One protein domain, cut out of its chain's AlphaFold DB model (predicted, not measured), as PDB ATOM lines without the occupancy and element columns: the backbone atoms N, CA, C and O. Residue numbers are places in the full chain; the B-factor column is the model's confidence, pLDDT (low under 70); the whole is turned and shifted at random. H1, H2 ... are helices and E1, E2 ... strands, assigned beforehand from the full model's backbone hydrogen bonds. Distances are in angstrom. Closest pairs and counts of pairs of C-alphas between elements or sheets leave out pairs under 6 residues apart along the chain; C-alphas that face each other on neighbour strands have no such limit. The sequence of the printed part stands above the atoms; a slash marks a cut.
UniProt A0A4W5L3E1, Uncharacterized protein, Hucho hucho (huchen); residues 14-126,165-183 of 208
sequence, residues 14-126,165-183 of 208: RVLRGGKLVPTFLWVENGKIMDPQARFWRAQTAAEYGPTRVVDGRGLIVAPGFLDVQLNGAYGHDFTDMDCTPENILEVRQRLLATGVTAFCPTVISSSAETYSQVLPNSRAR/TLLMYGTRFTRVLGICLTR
ATOM      1  N   ARG A  14     197.962 244.450 184.644       88.62
ATOM      2  CA  ARG A  14     197.592 243.029 184.630       88.62
ATOM      3  C   ARG A  14     197.955 242.393 185.966       88.62
ATOM      4  O   ARG A  14     199.055 242.615 186.457       88.62
ATOM      5  N   VAL A  15     197.065 241.589 186.535       89.12
ATOM      6  CA  VAL A  15     197.312 240.844 187.784       89.12
ATOM      7  C   VAL A  15     197.110 239.353 187.555       89.12
ATOM      8  O   VAL A  15     196.280 238.960 186.738       89.12
ATOM      9  N   LEU A  16     197.850 238.513 188.276       87.94
ATOM     10  CA  LEU A  16     197.663 237.065 188.221       87.94
ATOM     11  C   LEU A  16     196.427 236.664 189.041       87.94
ATOM     12  O   LEU A  16     196.381 236.894 190.247       87.94
ATOM     13  N   ARG A  17     195.428 236.058 188.395       86.12
ATOM     14  CA  ARG A  17     194.232 235.486 189.035       86.12
ATOM     15  C   ARG A  17     193.889 234.164 188.360       86.12
ATOM     16  O   ARG A  17     193.814 234.108 187.137       86.12
ATOM     17  N   GLY A  18     193.712 233.101 189.147       88.50
ATOM     18  CA  GLY A  18     193.379 231.772 188.615       88.50
ATOM     19  C   GLY A  18     194.359 231.281 187.539       88.50
ATOM     20  O   GLY A  18     193.934 230.762 186.513       88.50
ATOM     21  N   GLY A  19     195.660 231.546 187.714       90.12
ATOM     22  CA  GLY A  19     196.703 231.159 186.754       90.12
ATOM     23  C   GLY A  19     196.770 231.994 185.468       90.12
ATOM     24  O   GLY A  19     197.611 231.721 184.616       90.12
ATOM     25  N   LYS A  20     195.933 233.027 185.307       91.56
ATOM     26  CA  LYS A  20     195.907 233.892 184.117       91.56
ATOM     27  C   LYS A  20     196.196 235.346 184.477       91.56
ATOM     28  O   LYS A  20     195.847 235.818 185.558       91.56
ATOM     29  N   LEU A  21     196.825 236.070 183.554       88.50
ATOM     30  CA  LEU A  21     197.005 237.516 183.674       88.50
ATOM     31  C   LEU A  21     195.722 238.222 183.240       88.50
ATOM     32  O   LEU A  21     195.397 238.261 182.056       88.50
ATOM     33  N   VAL A  22     195.013 238.790 184.207       89.94
ATOM     34  CA  VAL A  22     193.745 239.486 183.995       89.94
ATOM     35  C   VAL A  22     194.004 240.996 183.989       89.94
ATOM     36  O   VAL A  22     194.548 241.518 184.969       89.94
ATOM     37  N   PRO A  23     193.646 241.717 182.911       89.38
ATOM     38  CA  PRO A  23     193.658 243.175 182.907       89.38
ATOM     39  C   PRO A  23     192.723 243.714 183.996       89.38
ATOM     40  O   PRO A  23     191.572 243.295 184.086       89.38
ATOM     41  N   THR A  24     193.201 244.625 184.843       87.12
ATOM     42  CA  THR A  24     192.373 245.258 185.878       87.12
ATOM     43  C   THR A  24     192.858 246.664 186.267       87.12
ATOM     44  O   THR A  24     193.853 247.169 185.743       87.12
ATOM     45  N   PHE A  25     192.152 247.282 187.213       85.25
ATOM     46  CA  PHE A  25     192.608 248.427 187.998       85.25
ATOM     47  C   PHE A  25     192.886 247.966 189.430       85.25
ATOM     48  O   PHE A  25     192.157 247.134 189.968       85.25
ATOM     49  N   LEU A  26     193.922 248.515 190.063       84.69
ATOM     50  CA  LEU A  26     194.237 248.222 191.458       84.69
ATOM     51  C   LEU A  26     194.039 249.475 192.307       84.69
ATOM     52  O   LEU A  26     194.612 250.521 192.009       84.69
ATOM     53  N   TRP A  27     193.254 249.345 193.373       83.25
ATOM     54  CA  TRP A  27     193.020 250.407 194.342       83.25
ATOM     55  C   TRP A  27     193.825 250.121 195.603       83.25
ATOM     56  O   TRP A  27     193.827 248.996 196.104       83.25
ATOM     57  N   VAL A  28     194.520 251.137 196.108       83.31
ATOM     58  CA  VAL A  28     195.328 251.035 197.323       83.31
ATOM     59  C   VAL A  28     194.968 252.189 198.242       83.31
ATOM     60  O   VAL A  28     195.014 253.347 197.837       83.31
ATOM     61  N   GLU A  29     194.650 251.872 199.490       78.56
ATOM     62  CA  GLU A  29     194.374 252.854 200.534       78.56
ATOM     63  C   GLU A  29     195.077 252.421 201.820       78.56
ATOM     64  O   GLU A  29     195.013 251.256 202.213       78.56
ATOM     65  N   ASN A  30     195.777 253.347 202.481       78.25
ATOM     66  CA  ASN A  30     196.429 253.096 203.773       78.25
ATOM     67  C   ASN A  30     197.337 251.843 203.787       78.25
ATOM     68  O   ASN A  30     197.373 251.093 204.763       78.25
ATOM     69  N   GLY A  31     198.052 251.597 202.681       77.19
ATOM     70  CA  GLY A  31     198.951 250.447 202.524       77.19
ATOM     71  C   GLY A  31     198.246 249.099 202.324       77.19
ATOM     72  O   GLY A  31     198.890 248.058 202.420       77.19
ATOM     73  N   LYS A  32     196.936 249.093 202.058       78.56
ATOM     74  CA  LYS A  32     196.146 247.888 201.786       78.56
ATOM     75  C   LYS A  32     195.555 247.945 200.383       78.56
ATOM     76  O   LYS A  32     195.107 249.002 199.945       78.56
ATOM     77  N   ILE A  33     195.519 246.798 199.705       84.62
ATOM     78  CA  ILE A  33     194.702 246.642 198.496       84.62
ATOM     79  C   ILE A  33     193.241 246.757 198.919       84.62
ATOM     80  O   ILE A  33     192.811 246.081 199.854       84.62
ATOM     81  N   MET A  34     192.500 247.620 198.240       80.19
ATOM     82  CA  MET A  34     191.073 247.804 198.454       80.19
ATOM     83  C   MET A  34     190.258 247.168 197.341       80.19
ATOM     84  O   MET A  34     190.652 247.173 196.175       80.19
ATOM     85  N   ASP A  35     189.082 246.683 197.722       76.75
ATOM     86  CA  ASP A  35     188.033 246.340 196.776       76.75
ATOM     87  C   ASP A  35     187.305 247.622 196.314       76.75
ATOM     88  O   ASP A  35     186.786 248.368 197.157       76.75
ATOM     89  N   PRO A  36     187.265 247.918 195.002       71.75
ATOM     90  CA  PRO A  36     186.568 249.093 194.484       71.75
ATOM     91  C   PRO A  36     185.057 249.069 194.750       71.75
ATOM     92  O   PRO A  36     184.468 250.138 194.927       71.75
ATOM     93  N   GLN A  37     184.423 247.890 194.815       71.75
ATOM     94  CA  GLN A  37     182.984 247.789 195.078       71.75
ATOM     95  C   GLN A  37     182.662 248.190 196.522       71.75
ATOM     96  O   GLN A  37     181.746 248.977 196.761       71.75
ATOM     97  N   ALA A  38     183.477 247.752 197.485       72.06
ATOM     98  CA  ALA A  38     183.378 248.205 198.870       72.06
ATOM     99  C   ALA A  38     183.531 249.733 199.026       72.06
ATOM    100  O   ALA A  38     182.910 250.316 199.914       72.06
ATOM    101  N   ARG A  39     184.338 250.397 198.183       70.56
ATOM    102  CA  ARG A  39     184.466 251.868 198.192       70.56
ATOM    103  C   ARG A  39     183.229 252.553 197.614       70.56
ATOM    104  O   ARG A  39     182.790 253.551 198.175       70.56
ATOM    105  N   PHE A  40     182.663 252.009 196.536       75.44
ATOM    106  CA  PHE A  40     181.455 252.545 195.901       75.44
ATOM    107  C   PHE A  40     180.289 252.648 196.888       75.44
ATOM    108  O   PHE A  40     179.670 253.699 196.988       75.44
ATOM    109  N   TRP A  41     180.057 251.602 197.685       75.56
ATOM    110  CA  TRP A  41     178.966 251.588 198.665       75.56
ATOM    111  C   TRP A  41     179.187 252.480 199.891       75.56
ATOM    112  O   TRP A  41     178.232 252.786 200.597       75.56
ATOM    113  N   ARG A  42     180.434 252.871 200.180       76.25
ATOM    114  CA  ARG A  42     180.765 253.722 201.335       76.25
ATOM    115  C   ARG A  42     180.763 255.208 201.005       76.25
ATOM    116  O   ARG A  42     180.531 256.009 201.901       76.25
ATOM    117  N   ALA A  43     181.065 255.565 199.760       76.06
ATOM    118  CA  ALA A  43     181.155 256.954 199.346       76.06
ATOM    119  C   ALA A  43     179.760 257.589 199.284       76.06
ATOM    120  O   ALA A  43     178.864 257.065 198.625       76.06
ATOM    121  N   GLN A  44     179.586 258.741 199.929       74.50
ATOM    122  CA  GLN A  44     178.340 259.513 199.855       74.50
ATOM    123  C   GLN A  44     178.350 260.519 198.702       74.50
ATOM    124  O   GLN A  44     177.306 261.027 198.297       74.50
ATOM    125  N   THR A  45     179.531 260.810 198.150       75.19
ATOM    126  CA  THR A  45     179.701 261.744 197.035       75.19
ATOM    127  C   THR A  45     180.659 261.195 195.979       75.19
ATOM    128  O   THR A  45     181.569 260.418 196.270       75.19
ATOM    129  N   ALA A  46     180.511 261.657 194.732       66.12
ATOM    130  CA  ALA A  46     181.427 261.301 193.645       66.12
ATOM    131  C   ALA A  46     182.879 261.740 193.927       66.12
ATOM    132  O   ALA A  46     183.826 261.061 193.527       66.12
ATOM    133  N   ALA A  47     183.054 262.847 194.655       67.44
ATOM    134  CA  ALA A  47     184.361 263.351 195.073       67.44
ATOM    135  C   ALA A  47     185.051 262.434 196.099       67.44
ATOM    136  O   ALA A  47     186.271 262.309 196.086       67.44
ATOM    137  N   GLU A  48     184.282 261.763 196.958       68.50
ATOM    138  CA  GLU A  48     184.792 260.807 197.949       68.50
ATOM    139  C   GLU A  48     185.155 259.450 197.320       68.50
ATOM    140  O   GLU A  48     186.119 258.785 197.722       68.50
ATOM    141  N   TYR A  49     184.410 259.056 196.285       69.38
ATOM    142  CA  TYR A  49     184.673 257.835 195.533       69.38
ATOM    143  C   TYR A  49     185.988 257.909 194.742       69.38
ATOM    144  O   TYR A  49     186.738 256.929 194.701       69.38
ATOM    145  N   GLY A  50     186.283 259.066 194.141       70.62
ATOM    146  CA  GLY A  50     187.433 259.258 193.260       70.62
ATOM    147  C   GLY A  50     188.799 259.040 193.936       70.62
ATOM    148  O   GLY A  50     188.969 259.334 195.122       70.62
ATOM    149  N   PRO A  51     189.812 258.537 193.203       76.25
ATOM    150  CA  PRO A  51     191.156 258.387 193.742       76.25
ATOM    151  C   PRO A  51     191.832 259.755 193.910       76.25
ATOM    152  O   PRO A  51     191.831 260.574 192.995       76.25
ATOM    153  N   THR A  52     192.505 259.981 195.042       80.25
ATOM    154  CA  THR A  52     193.318 261.197 195.257       80.25
ATOM    155  C   THR A  52     194.525 261.262 194.317       80.25
ATOM    156  O   THR A  52     195.024 262.337 193.995       80.25
ATOM    157  N   ARG A  53     195.022 260.101 193.882       80.81
ATOM    158  CA  ARG A  53     196.147 259.976 192.960       80.81
ATOM    159  C   ARG A  53     195.914 258.805 192.022       80.81
ATOM    160  O   ARG A  53     195.604 257.703 192.467       80.81
ATOM    161  N   VAL A  54     196.148 259.043 190.738       84.06
ATOM    162  CA  VAL A  54     196.157 258.007 189.705       84.06
ATOM    163  C   VAL A  54     197.592 257.781 189.261       84.06
ATOM    164  O   VAL A  54     198.354 258.730 189.077       84.06
ATOM    165  N   VAL A  55     197.968 256.515 189.112       83.19
ATOM    166  CA  VAL A  55     199.268 256.125 188.574       83.19
ATOM    167  C   VAL A  55     199.063 255.303 187.320       83.19
ATOM    168  O   VAL A  55     198.300 254.337 187.320       83.19
ATOM    169  N   ASP A  56     199.745 255.718 186.253       83.25
ATOM    170  CA  ASP A  56     199.659 255.044 184.973       83.25
ATOM    171  C   ASP A  56     200.524 253.775 184.950       83.25
ATOM    172  O   ASP A  56     201.754 253.844 184.934       83.25
ATOM    173  N   GLY A  57     199.868 252.615 184.975       81.75
ATOM    174  CA  GLY A  57     200.509 251.304 184.989       81.75
ATOM    175  C   GLY A  57     201.021 250.840 183.626       81.75
ATOM    176  O   GLY A  57     201.798 249.884 183.575       81.75
ATOM    177  N   ARG A  58     200.625 251.496 182.524       84.31
ATOM    178  CA  ARG A  58     201.079 251.199 181.150       84.31
ATOM    179  C   ARG A  58     200.913 249.726 180.744       84.31
ATOM    180  O   ARG A  58     201.714 249.192 179.976       84.31
ATOM    181  N   GLY A  59     199.914 249.036 181.298       82.06
ATOM    182  CA  GLY A  59     199.662 247.610 181.045       82.06
ATOM    183  C   GLY A  59     200.727 246.655 181.608       82.06
ATOM    184  O   GLY A  59     200.784 245.478 181.218       82.06
ATOM    185  N   LEU A  60     201.591 247.130 182.511       87.19
ATOM    186  CA  LEU A  60     202.562 246.295 183.218       87.19
ATOM    187  C   LEU A  60     201.867 245.290 184.143       87.19
ATOM    188  O   LEU A  60     200.676 245.401 184.450       87.19
ATOM    189  N   ILE A  61     202.621 244.276 184.563       89.62
ATOM    190  CA  ILE A  61     202.137 243.305 185.541       89.62
ATOM    191  C   ILE A  61     202.339 243.866 186.931       89.62
ATOM    192  O   ILE A  61     203.457 244.234 187.269       89.62
ATOM    193  N   VAL A  62     201.278 243.857 187.727       88.38
ATOM    194  CA  VAL A  62     201.321 244.052 189.172       88.38
ATOM    195  C   VAL A  62     201.342 242.678 189.828       88.38
ATOM    196  O   VAL A  62     200.408 241.890 189.667       88.38
ATOM    197  N   ALA A  63     202.391 242.418 190.600       89.50
ATOM    198  CA  ALA A  63     202.490 241.260 191.478       89.50
ATOM    199  C   ALA A  63     202.725 241.706 192.931       89.50
ATOM    200  O   ALA A  63     203.249 242.808 193.148       89.50
ATOM    201  N   PRO A  64     202.369 240.868 193.926       88.44
ATOM    202  CA  PRO A  64     202.923 241.012 195.263       88.44
ATOM    203  C   PRO A  64     204.446 241.058 195.175       88.44
ATOM    204  O   PRO A  64     205.050 240.332 194.384       88.44
ATOM    205  N   GLY A  65     205.059 241.926 195.968       88.50
ATOM    206  CA  GLY A  65     206.502 241.961 196.087       88.50
ATOM    207  C   GLY A  65     207.045 240.618 196.553       88.50
ATOM    208  O   GLY A  65     206.395 239.890 197.306       88.50
ATOM    209  N   PHE A  66     208.243 240.289 196.092       90.38
ATOM    210  CA  PHE A  66     208.863 239.017 196.412       90.38
ATOM    211  C   PHE A  66     209.269 238.967 197.887       90.38
ATOM    212  O   PHE A  66     209.627 239.990 198.487       90.38
ATOM    213  N   LEU A  67     209.181 237.762 198.446       92.12
ATOM    214  CA  LEU A  67     209.663 237.411 199.774       92.12
ATOM    215  C   LEU A  67     210.903 236.539 199.601       92.12
ATOM    216  O   LEU A  67     210.802 235.457 199.024       92.12
ATOM    217  N   ASP A  68     212.042 237.001 200.103       93.94
ATOM    218  CA  ASP A  68     213.273 236.213 200.112       93.94
ATOM    219  C   ASP A  68     213.477 235.577 201.491       93.94
ATOM    220  O   ASP A  68     213.744 236.258 202.479       93.94
ATOM    221  N   VAL A  69     213.285 234.266 201.581       94.19
ATOM    222  CA  VAL A  69     213.350 233.541 202.858       94.19
ATOM    223  C   VAL A  69     214.769 233.148 203.258       94.19
ATOM    224  O   VAL A  69     214.953 232.703 204.387       94.19
ATOM    225  N   GLN A  70     215.752 233.304 202.368       94.00
ATOM    226  CA  GLN A  70     217.116 232.847 202.610       94.00
ATOM    227  C   GLN A  70     218.137 233.814 202.007       94.00
ATOM    228  O   GLN A  70     218.846 233.494 201.052       94.00
ATOM    229  N   LEU A  71     218.218 235.010 202.591       94.44
ATOM    230  CA  LEU A  71     219.206 236.006 202.200       94.44
ATOM    231  C   LEU A  71     220.317 236.088 203.246       94.44
ATOM    232  O   LEU A  71     220.097 236.621 204.332       94.44
ATOM    233  N   ASN A  72     221.510 235.603 202.902       94.56
ATOM    234  CA  ASN A  72     222.682 235.654 203.789       94.56
ATOM    235  C   ASN A  72     223.325 237.048 203.840       94.56
ATOM    236  O   ASN A  72     224.000 237.397 204.798       94.56
ATOM    237  N   GLY A  73     223.126 237.840 202.789       93.62
ATOM    238  CA  GLY A  73     223.744 239.142 202.605       93.62
ATOM    239  C   GLY A  73     223.536 239.647 201.182       93.62
ATOM    240  O   GLY A  73     223.165 238.883 200.288       93.62
ATOM    241  N   ALA A  74     223.744 240.940 200.956       94.62
ATOM    242  CA  ALA A  74     223.700 241.542 199.627       94.62
ATOM    243  C   ALA A  74     224.445 242.878 199.605       94.62
ATOM    244  O   ALA A  74     224.700 243.486 200.639       94.62
ATOM    245  N   TYR A  75     224.759 243.367 198.403       95.12
ATOM    246  CA  TYR A  75     225.337 244.702 198.192       95.12
ATOM    247  C   TYR A  75     226.625 244.987 198.987       95.12
ATOM    248  O   TYR A  75     226.899 246.141 199.295       95.12
ATOM    249  N   GLY A  76     227.420 243.949 199.267       94.75
ATOM    250  CA  GLY A  76     228.679 244.054 200.013       94.75
ATOM    251  C   GLY A  76     228.560 243.784 201.514       94.75
ATOM    252  O   GLY A  76     229.585 243.743 202.177       94.75
ATOM    253  N   HIS A  77     227.350 243.544 202.026       94.69
ATOM    254  CA  HIS A  77     227.097 243.264 203.440       94.69
ATOM    255  C   HIS A  77     226.724 241.794 203.642       94.69
ATOM    256  O   HIS A  77     225.767 241.322 203.023       94.69
ATOM    257  N   ASP A  78     227.457 241.084 204.502       94.75
ATOM    258  CA  ASP A  78     227.163 239.716 204.950       94.75
ATOM    259  C   ASP A  78     226.568 239.769 206.363       94.75
ATOM    260  O   ASP A  78     227.155 240.362 207.259       94.75
ATOM    261  N   PHE A  79     225.395 239.171 206.579       93.12
ATOM    262  CA  PHE A  79     224.707 239.215 207.874       93.12
ATOM    263  C   PHE A  79     225.350 238.325 208.941       93.12
ATOM    264  O   PHE A  79     224.960 238.389 210.106       93.12
ATOM    265  N   THR A  80     226.305 237.486 208.546       93.62
ATOM    266  CA  THR A  80     227.125 236.680 209.453       93.62
ATOM    267  C   THR A  80     228.359 237.450 209.934       93.62
ATOM    268  O   THR A  80     228.999 237.038 210.898       93.62
ATOM    269  N   ASP A  81     228.690 238.572 209.290       92.25
ATOM    270  CA  ASP A  81     229.811 239.420 209.684       92.25
ATOM    271  C   ASP A  81     229.497 240.170 210.989       92.25
ATOM    272  O   ASP A  81     228.433 240.778 211.134       92.25
ATOM    273  N   MET A  82     230.433 240.139 211.939       88.94
ATOM    274  CA  MET A  82     230.311 240.841 213.222       88.94
ATOM    275  C   MET A  82     230.338 242.363 213.034       88.94
ATOM    276  O   MET A  82     229.719 243.087 213.816       88.94
ATOM    277  N   ASP A  83     230.951 242.836 211.947       90.62
ATOM    278  CA  ASP A  83     230.962 244.247 211.562       90.62
ATOM    279  C   ASP A  83     229.666 244.672 210.840       90.62
ATOM    280  O   ASP A  83     229.466 245.849 210.517       90.62
ATOM    281  N   CYS A  84     228.736 243.738 210.586       90.19
ATOM    282  CA  CYS A  84     227.456 244.058 209.969       90.19
ATOM    283  C   CYS A  84     226.518 244.763 210.957       90.19
ATOM    284  O   CYS A  84     225.901 244.158 211.841       90.19
ATOM    285  N   THR A  85     226.334 246.063 210.742       91.44
ATOM    286  CA  THR A  85     225.460 246.912 211.557       91.44
ATOM    287  C   THR A  85     223.985 246.827 211.129       91.44
ATOM    288  O   THR A  85     223.665 246.430 210.000       91.44
ATOM    289  N   PRO A  86     223.037 247.243 211.989       90.75
ATOM    290  CA  PRO A  86     221.634 247.411 211.600       90.75
ATOM    291  C   PRO A  86     221.437 248.344 210.392       90.75
ATOM    292  O   PRO A  86     220.517 248.147 209.592       90.75
ATOM    293  N   GLU A  87     222.293 249.354 210.242       91.00
ATOM    294  CA  GLU A  87     222.289 250.297 209.124       91.00
ATOM    295  C   GLU A  87     222.649 249.605 207.804       91.00
ATOM    296  O   GLU A  87     221.980 249.844 206.796       91.00
ATOM    297  N   ASN A  88     223.612 248.679 207.820       92.56
ATOM    298  CA  ASN A  88     223.964 247.858 206.658       92.56
ATOM    299  C   ASN A  88     222.776 246.982 206.222       92.56
ATOM    300  O   ASN A  88     222.425 246.919 205.042       92.56
ATOM    301  N   ILE A  89     222.068 246.371 207.180       91.12
ATOM    302  CA  ILE A  89     220.849 245.590 206.906       91.12
ATOM    303  C   ILE A  89     219.740 246.488 206.331       91.12
ATOM    304  O   ILE A  89     219.006 246.084 205.420       91.12
ATOM    305  N   LEU A  90     219.611 247.723 206.827       91.19
ATOM    306  CA  LEU A  90     218.663 248.703 206.298       91.19
ATOM    307  C   LEU A  90     219.020 249.127 204.866       91.19
ATOM    308  O   LEU A  90     218.117 249.274 204.039       91.19
ATOM    309  N   GLU A  91     220.301 249.292 204.556       92.44
ATOM    310  CA  GLU A  91     220.766 249.568 203.200       92.44
ATOM    311  C   GLU A  91     220.419 248.415 202.253       92.44
ATOM    312  O   GLU A  91     219.815 248.645 201.200       92.44
ATOM    313  N   VAL A  92     220.709 247.169 202.650       93.25
ATOM    314  CA  VAL A  92     220.319 245.979 201.880       93.25
ATOM    315  C   VAL A  92     218.816 245.984 201.622       93.25
ATOM    316  O   VAL A  92     218.382 245.867 200.474       93.25
ATOM    317  N   ARG A  93     218.013 246.218 202.666       90.69
ATOM    318  CA  ARG A  93     216.554 246.319 202.560       90.69
ATOM    319  C   ARG A  93     216.113 247.360 201.535       90.69
ATOM    320  O   ARG A  93     215.187 247.092 200.779       90.69
ATOM    321  N   GLN A  94     216.720 248.546 201.529       91.56
ATOM    322  CA  GLN A  94     216.353 249.619 200.603       91.56
ATOM    323  C   GLN A  94     216.749 249.290 199.163       91.56
ATOM    324  O   GLN A  94     215.983 249.564 198.241       91.56
ATOM    325  N   ARG A  95     217.915 248.674 198.957       93.12
ATOM    326  CA  ARG A  95     218.406 248.327 197.620       93.12
ATOM    327  C   ARG A  95     217.654 247.140 197.006       93.12
ATOM    328  O   ARG A  95     217.360 247.162 195.814       93.12
ATOM    329  N   LEU A  96     217.253 246.148 197.809       91.00
ATOM    330  CA  LEU A  96     216.427 244.999 197.385       91.00
ATOM    331  C   LEU A  96     215.106 245.401 196.722       91.00
ATOM    332  O   LEU A  96     214.592 244.704 195.852       91.00
ATOM    333  N   LEU A  97     214.574 246.563 197.074       89.88
ATOM    334  CA  LEU A  97     213.350 247.080 196.485       89.88
ATOM    335  C   LEU A  97     213.452 247.231 194.954       89.88
ATOM    336  O   LEU A  97     212.474 246.985 194.246       89.88
ATOM    337  N   ALA A  98     214.637 247.561 194.426       89.81
ATOM    338  CA  ALA A  98     214.874 247.666 192.985       89.81
ATOM    339  C   ALA A  98     214.747 246.317 192.251       89.81
ATOM    340  O   ALA A  98     214.437 246.298 191.059       89.81
ATOM    341  N   THR A  99     214.932 245.194 192.954       88.94
ATOM    342  CA  THR A  99     214.787 243.835 192.406       88.94
ATOM    343  C   THR A  99     213.369 243.280 192.569       88.94
ATOM    344  O   THR A  99     213.068 242.185 192.095       88.94
ATOM    345  N   GLY A 100     212.473 244.038 193.211       87.25
ATOM    346  CA  GLY A 100     211.104 243.619 193.501       87.25
ATOM    347  C   GLY A 100     210.950 242.820 194.796       87.25
ATOM    348  O   GLY A 100     209.828 242.419 195.106       87.25
ATOM    349  N   VAL A 101     212.027 242.609 195.564       90.94
ATOM    350  CA  VAL A 101     211.975 242.004 196.904       90.94
ATOM    351  C   VAL A 101     211.521 243.055 197.910       90.94
ATOM    352  O   VAL A 101     212.077 244.147 197.986       90.94
ATOM    353  N   THR A 102     210.481 242.738 198.676       89.69
ATOM    354  CA  THR A 102     209.808 243.708 199.566       89.69
ATOM    355  C   THR A 102     209.805 243.280 201.026       89.69
ATOM    356  O   THR A 102     209.594 244.106 201.916       89.69
ATOM    357  N   ALA A 103     210.109 242.008 201.270       89.50
ATOM    358  CA  ALA A 103     210.391 241.439 202.572       89.50
ATOM    359  C   ALA A 103     211.473 240.369 202.403       89.50
ATOM    360  O   ALA A 103     211.533 239.706 201.367       89.50
ATOM    361  N   PHE A 104     212.321 240.208 203.410       93.44
ATOM    362  CA  PHE A 104     213.317 239.148 203.424       93.44
ATOM    363  C   PHE A 104     213.612 238.692 204.852       93.44
ATOM    364  O   PHE A 104     213.335 239.422 205.808       93.44
ATOM    365  N   CYS A 105     214.172 237.492 204.976       92.31
ATOM    366  CA  CYS A 105     214.712 236.944 206.210       92.31
ATOM    367  C   CYS A 105     216.246 237.080 206.194       92.31
ATOM    368  O   CYS A 105     216.891 236.409 205.380       92.31
ATOM    369  N   PRO A 106     216.847 237.931 207.051       92.00
ATOM    370  CA  PRO A 106     218.294 237.959 207.226       92.00
ATOM    371  C   PRO A 106     218.745 236.611 207.793       92.00
ATOM    372  O   PRO A 106     218.375 236.247 208.909       92.00
ATOM    373  N   THR A 107     219.494 235.851 207.005       91.12
ATOM    374  CA  THR A 107     219.903 234.488 207.350       91.12
ATOM    375  C   THR A 107     221.354 234.490 207.800       91.12
ATOM    376  O   THR A 107     222.240 234.872 207.046       91.12
ATOM    377  N   VAL A 108     221.595 234.050 209.031       91.88
ATOM    378  CA  VAL A 108     222.946 233.816 209.552       91.88
ATOM    379  C   VAL A 108     223.268 232.347 209.323       91.88
ATOM    380  O   VAL A 108     222.482 231.477 209.707       91.88
ATOM    381  N   ILE A 109     224.386 232.062 208.660       92.25
ATOM    382  CA  ILE A 109     224.807 230.681 208.394       92.25
ATOM    383  C   ILE A 109     225.459 230.056 209.632       92.25
ATOM    384  O   ILE A 109     225.760 230.744 210.608       92.25
ATOM    385  N   SER A 110     225.699 228.743 209.581       92.69
ATOM    386  CA  SER A 110     226.369 227.992 210.644       92.69
ATOM    387  C   SER A 110     227.667 228.672 211.087       92.69
ATOM    388  O   SER A 110     228.646 228.692 210.347       92.69
ATOM    389  N   SER A 111     227.643 229.219 212.302       91.75
ATOM    390  CA  SER A 111     228.725 230.016 212.887       91.75
ATOM    391  C   SER A 111     228.945 229.648 214.353       91.75
ATOM    392  O   SER A 111     228.206 228.834 214.916       91.75
ATOM    393  N   SER A 112     229.971 230.224 214.982       93.44
ATOM    394  CA  SER A 112     230.224 230.017 216.408       93.44
ATOM    395  C   SER A 112     229.096 230.613 217.266       93.44
ATOM    396  O   SER A 112     228.355 231.502 216.836       93.44
ATOM    397  N   ALA A 113     228.975 230.140 218.510       93.12
ATOM    398  CA  ALA A 113     228.020 230.698 219.472       93.12
ATOM    399  C   ALA A 113     228.248 232.202 219.721       93.12
ATOM    400  O   ALA A 113     227.289 232.948 219.918       93.12
ATOM    401  N   GLU A 114     229.508 232.641 219.668       92.44
ATOM    402  CA  GLU A 114     229.902 234.044 219.794       92.44
ATOM    403  C   GLU A 114     229.409 234.886 218.614       92.44
ATOM    404  O   GLU A 114     228.847 235.957 218.821       92.44
ATOM    405  N   THR A 115     229.517 234.387 217.380       90.94
ATOM    406  CA  THR A 115     228.977 235.101 216.218       90.94
ATOM    407  C   THR A 115     227.475 235.326 216.377       90.94
ATOM    408  O   THR A 115     227.003 236.450 216.228       90.94
ATOM    409  N   TYR A 116     226.711 234.293 216.755       91.44
ATOM    410  CA  TYR A 116     225.265 234.433 216.941       91.44
ATOM    411  C   TYR A 116     224.888 235.466 218.010       91.44
ATOM    412  O   TYR A 116     223.937 236.224 217.806       91.44
ATOM    413  N   SER A 117     225.605 235.513 219.138       90.50
ATOM    414  CA  SER A 117     225.300 236.463 220.213       90.50
ATOM    415  C   SER A 117     225.536 237.917 219.791       90.50
ATOM    416  O   SER A 117     224.814 238.801 220.257       90.50
ATOM    417  N   GLN A 118     226.470 238.154 218.866       88.81
ATOM    418  CA  GLN A 118     226.785 239.482 218.343       88.81
ATOM    419  C   GLN A 118     225.867 239.921 217.193       88.81
ATOM    420  O   GLN A 118     225.388 241.056 217.197       88.81
ATOM    421  N   VAL A 119     225.561 239.043 216.228       90.44
ATOM    422  CA  VAL A 119     224.862 239.450 214.988       90.44
ATOM    423  C   VAL A 119     223.330 239.409 215.087       90.44
ATOM    424  O   VAL A 119     222.634 240.207 214.452       90.44
ATOM    425  N   LEU A 120     222.755 238.511 215.897       89.38
ATOM    426  CA  LEU A 120     221.294 238.371 216.011       89.38
ATOM    427  C   LEU A 120     220.582 239.606 216.599       89.38
ATOM    428  O   LEU A 120     219.460 239.902 216.177       89.38
ATOM    429  N   PRO A 121     221.167 240.364 217.546       88.94
ATOM    430  CA  PRO A 121     220.593 241.635 217.974       88.94
ATOM    431  C   PRO A 121     220.465 242.656 216.835       88.94
ATOM    432  O   PRO A 121     219.480 243.398 216.803       88.94
ATOM    433  N   ASN A 122     221.399 242.655 215.876       83.38
ATOM    434  CA  ASN A 122     221.429 243.612 214.767       83.38
ATOM    435  C   ASN A 122     220.327 243.341 213.734       83.38
ATOM    436  O   ASN A 122     219.776 244.274 213.147       83.38
ATOM    437  N   SER A 123     219.936 242.076 213.552       73.62
ATOM    438  CA  SER A 123     218.891 241.672 212.599       73.62
ATOM    439  C   SER A 123     217.462 241.987 213.064       73.62
ATOM    440  O   SER A 123     216.513 241.920 212.274       73.62
ATOM    441  N   ARG A 124     217.280 242.421 214.321       69.31
ATOM    442  CA  ARG A 124     216.000 242.921 214.844       69.31
ATOM    443  C   ARG A 124     215.704 244.321 214.310       69.31
ATOM    444  O   ARG A 124     215.779 245.322 215.024       69.31
ATOM    445  N   ALA A 125     215.280 244.406 213.054       57.31
ATOM    446  CA  ALA A 125     214.739 245.642 212.510       57.31
ATOM    447  C   ALA A 125     213.517 246.088 213.342       57.31
ATOM    448  O   ALA A 125     212.485 245.416 213.372       57.31
ATOM    449  N   ARG A 126     213.606 247.250 214.006       50.78
ATOM    450  CA  ARG A 126     212.459 247.876 214.685       50.78
ATOM    451  C   ARG A 126     211.364 248.198 213.667       50.78
ATOM    452  O   ARG A 126     211.382 249.237 213.009       50.78
ATOM    453  N   THR A 165     211.285 249.527 186.953       33.38
ATOM    454  CA  THR A 165     210.386 249.172 188.064       33.38
ATOM    455  C   THR A 165     209.731 250.433 188.621       33.38
ATOM    456  O   THR A 165     210.412 251.322 189.125       33.38
ATOM    457  N   LEU A 166     208.403 250.543 188.516       35.25
ATOM    458  CA  LEU A 166     207.658 251.607 189.189       35.25
ATOM    459  C   LEU A 166     207.273 251.116 190.583       35.25
ATOM    460  O   LEU A 166     206.615 250.091 190.740       35.25
ATOM    461  N   LEU A 167     207.719 251.861 191.584       36.72
ATOM    462  CA  LEU A 167     207.692 251.460 192.978       36.72
ATOM    463  C   LEU A 167     206.971 252.559 193.764       36.72
ATOM    464  O   LEU A 167     207.417 253.706 193.804       36.72
ATOM    465  N   MET A 168     205.797 252.243 194.307       36.06
ATOM    466  CA  MET A 168     204.969 253.205 195.035       36.06
ATOM    467  C   MET A 168     205.271 253.137 196.533       36.06
ATOM    468  O   MET A 168     204.968 252.134 197.175       36.06
ATOM    469  N   TYR A 169     205.818 254.216 197.097       33.12
ATOM    470  CA  TYR A 169     206.083 254.342 198.534       33.12
ATOM    471  C   TYR A 169     205.200 255.402 199.189       33.12
ATOM    472  O   TYR A 169     205.090 256.523 198.698       33.12
ATOM    473  N   GLY A 170     204.596 255.045 200.324       27.27
ATOM    474  CA  GLY A 170     203.992 255.982 201.272       27.27
ATOM    475  C   GLY A 170     204.932 256.217 202.457       27.27
ATOM    476  O   GLY A 170     205.588 255.293 202.926       27.27
ATOM    477  N   THR A 171     204.992 257.444 202.971       27.19
ATOM    478  CA  THR A 171     205.980 257.918 203.964       27.19
ATOM    479  C   THR A 171     205.759 257.437 205.409       27.19
ATOM    480  O   THR A 171     206.346 257.992 206.336       27.19
ATOM    481  N   ARG A 172     204.930 256.412 205.662       28.69
ATOM    482  CA  ARG A 172     204.649 255.903 207.024       28.69
ATOM    483  C   ARG A 172     204.570 254.371 207.024       28.69
ATOM    484  O   ARG A 172     203.578 253.777 206.613       28.69
ATOM    485  N   PHE A 173     205.679 253.749 207.427       41.09
ATOM    486  CA  PHE A 173     206.029 252.350 207.167       41.09
ATOM    487  C   PHE A 173     205.646 251.396 208.311       41.09
ATOM    488  O   PHE A 173     206.295 251.366 209.354       41.09
ATOM    489  N   THR A 174     204.653 250.540 208.062       26.34
ATOM    490  CA  THR A 174     204.534 249.223 208.734       26.34
ATOM    491  C   THR A 174     203.849 248.144 207.903       26.34
ATOM    492  O   THR A 174     203.946 246.969 208.232       26.34
ATOM    493  N   ARG A 175     203.183 248.504 206.806       27.80
ATOM    494  CA  ARG A 175     202.648 247.557 205.824       27.80
ATOM    495  C   ARG A 175     202.900 248.133 204.445       27.80
ATOM    496  O   ARG A 175     202.106 248.912 203.931       27.80
ATOM    497  N   VAL A 176     204.069 247.825 203.899       30.50
ATOM    498  CA  VAL A 176     204.356 248.128 202.502       30.50
ATOM    499  C   VAL A 176     203.732 246.998 201.710       30.50
ATOM    500  O   VAL A 176     204.260 245.892 201.677       30.50
ATOM    501  N   LEU A 177     202.588 247.268 201.091       33.38
ATOM    502  CA  LEU A 177     202.214 246.520 199.908       33.38
ATOM    503  C   LEU A 177     203.214 246.922 198.823       33.38
ATOM    504  O   LEU A 177     203.025 247.912 198.119       33.38
ATOM    505  N   GLY A 178     204.332 246.210 198.762       43.75
ATOM    506  CA  GLY A 178     205.291 246.416 197.702       43.75
ATOM    507  C   GLY A 178     204.697 245.819 196.439       43.75
ATOM    508  O   GLY A 178     204.454 244.619 196.366       43.75
ATOM    509  N   ILE A 179     204.363 246.676 195.485       46.59
ATOM    510  CA  ILE A 179     203.867 246.258 194.182       46.59
ATOM    511  C   ILE A 179     205.069 246.250 193.252       46.59
ATOM    512  O   ILE A 179     205.665 247.298 193.007       46.59
ATOM    513  N   CYS A 180     205.423 245.075 192.742       40.34
ATOM    514  CA  CYS A 180     206.430 244.972 191.698       40.34
ATOM    515  C   CYS A 180     205.744 245.155 190.341       40.34
ATOM    516  O   CYS A 180     204.783 244.446 190.031       40.34
ATOM    517  N   LEU A 181     206.227 246.118 189.553       41.94
ATOM    518  CA  LEU A 181     205.765 246.376 188.193       41.94
ATOM    519  C   LEU A 181     206.797 245.855 187.196       41.94
ATOM    520  O   LEU A 181     207.872 246.435 187.076       41.94
ATOM    521  N   THR A 182     206.479 244.774 186.476       37.66
ATOM    522  CA  THR A 182     207.407 244.160 185.505       37.66
ATOM    523  C   THR A 182     206.783 243.967 184.123       37.66
ATOM    524  O   THR A 182     205.563 243.853 183.953       37.66
ATOM    525  N   ARG A 183     207.639 243.940 183.091       29.88
ATOM    526  CA  ARG A 183     207.262 243.604 181.710       29.88
ATOM    527  C   ARG A 183     207.484 242.107 181.483       29.88
ATOM    528  O   ARG A 183     208.625 241.664 181.454       29.88
TER     529      ARG A 183
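Overview. This is residues 14 to 126 and 165 to 183 of the 208 residues of an uncharacterized protein of Hucho hucho (huchen) (UniProt A0A4W5L3E1). What does the model look like at first sight? A small, strongly twisted sheet of E2, E1, E5 and E8 sits partway along a loose body, with the hairpin of E3 and E4 and then H1 and H2 toward one end, and the parallel pair E6 and E7, H3 packed mainly on E7, and H4 toward the other. Residues 165 to 178, with no named element, run out and fold back near the middle before E8. What is it made of? The printed part has 132 residues, with four named helices and eight named strands in the order E1 E2 E3 E4 H1 H2 E5 E6 H3 E7 H4 E8; the class is mixed, helices and strands, and the largest sheet, order E2 E1 E5 E8, is mixed too. How spread out is it? It is loose, with a radius of gyration of the C-alphas of 19.1 A, and only just elongated, with spans of 61 by 31 by 22 A.

Along the chain. Where are the strands of the largest sheet? E1 is residues 14 to 17, 9.4 A long, from C-alpha 14 at (197.592, 243.029, 184.630), and E2 is residues 20 to 24, 12.0 A. E5 is residues 61 to 64, 10.0 A, and E8 is residues 179 to 182, 9.6 A, ending with C-alpha 182 at (207.407, 244.160, 185.505). What lies toward one end? E3 is residues 27 to 29, E4 is residues 32 to 34, H1 is residues 36 to 42, 10.1 A, and H2 is residues 46 to 49, 5.1 A. What lies toward the other? E6 is residues 66 to 71, 12.2 A, and E7 is residues 101 to 106, 12.8 A. H3, residues 86 to 99, is 20.7 A long from C-alpha 86 at (221.634, 247.411, 211.600), and H4, residues 113 to 119, is 10.3 A.

Arrangement. How do the strands of the largest sheet pair? E1 and E2 are an antiparallel hairpin, with N 22 and O 15 at 2.8 A, within hydrogen-bond range. E1 and E5 are parallel, with N 62 and O 14 at 2.8 A; E5 and the edge strand E8 are antiparallel, with N 61 and O 182 at 3.0 A. What follows from E2? E2 runs on into E3 across a break of 2 residues, at 70 degrees, and E3 and E4 form a hairpin with N 29 and O 32 at 2.9 A. H1 and H2 are close but not clearly touching, their closest C-alphas, those of Phe 40 and Tyr 49, being 6.2 A apart. What follows from E5? E5 runs on into E6 across a break of 1 residue, at 50 degrees. E6, H3 and E7 form a strand-helix-strand unit, two parallel neighbour strands with a helix between them along the chain, and its crossover is right-handed; N 105 and O 68 are 2.8 A apart, and the closest C-alphas of H3 and E7, those of Leu 96 and Thr 102, are 7.1 A apart. How do the helix backbones and H4 stand? H4 is apart from H3 and E6, and every O i to N i+4 pair in it is within hydrogen-bond range, against 2 of 3 in H1 and 7 of 10 in H3; H2 is too short for such a pair.

Size, cuts and confidence. How far does it reach? The two C-alphas farthest apart, those of Thr 45 and Ser 112, are 62.7 A apart, and residues 42 to 47 stand free. Where is it cut, and which links are long? Residues 127 to 164 are not printed, and C-alphas 126 and 165 are 26.7 A apart across the cut; the links H2 to E5 and E6 to H3 are long. Where is confidence low? The mean pLDDT of the printed part is 78.4, and residues 46 to 49, 124 to 126 and 165 to 183 are under 70.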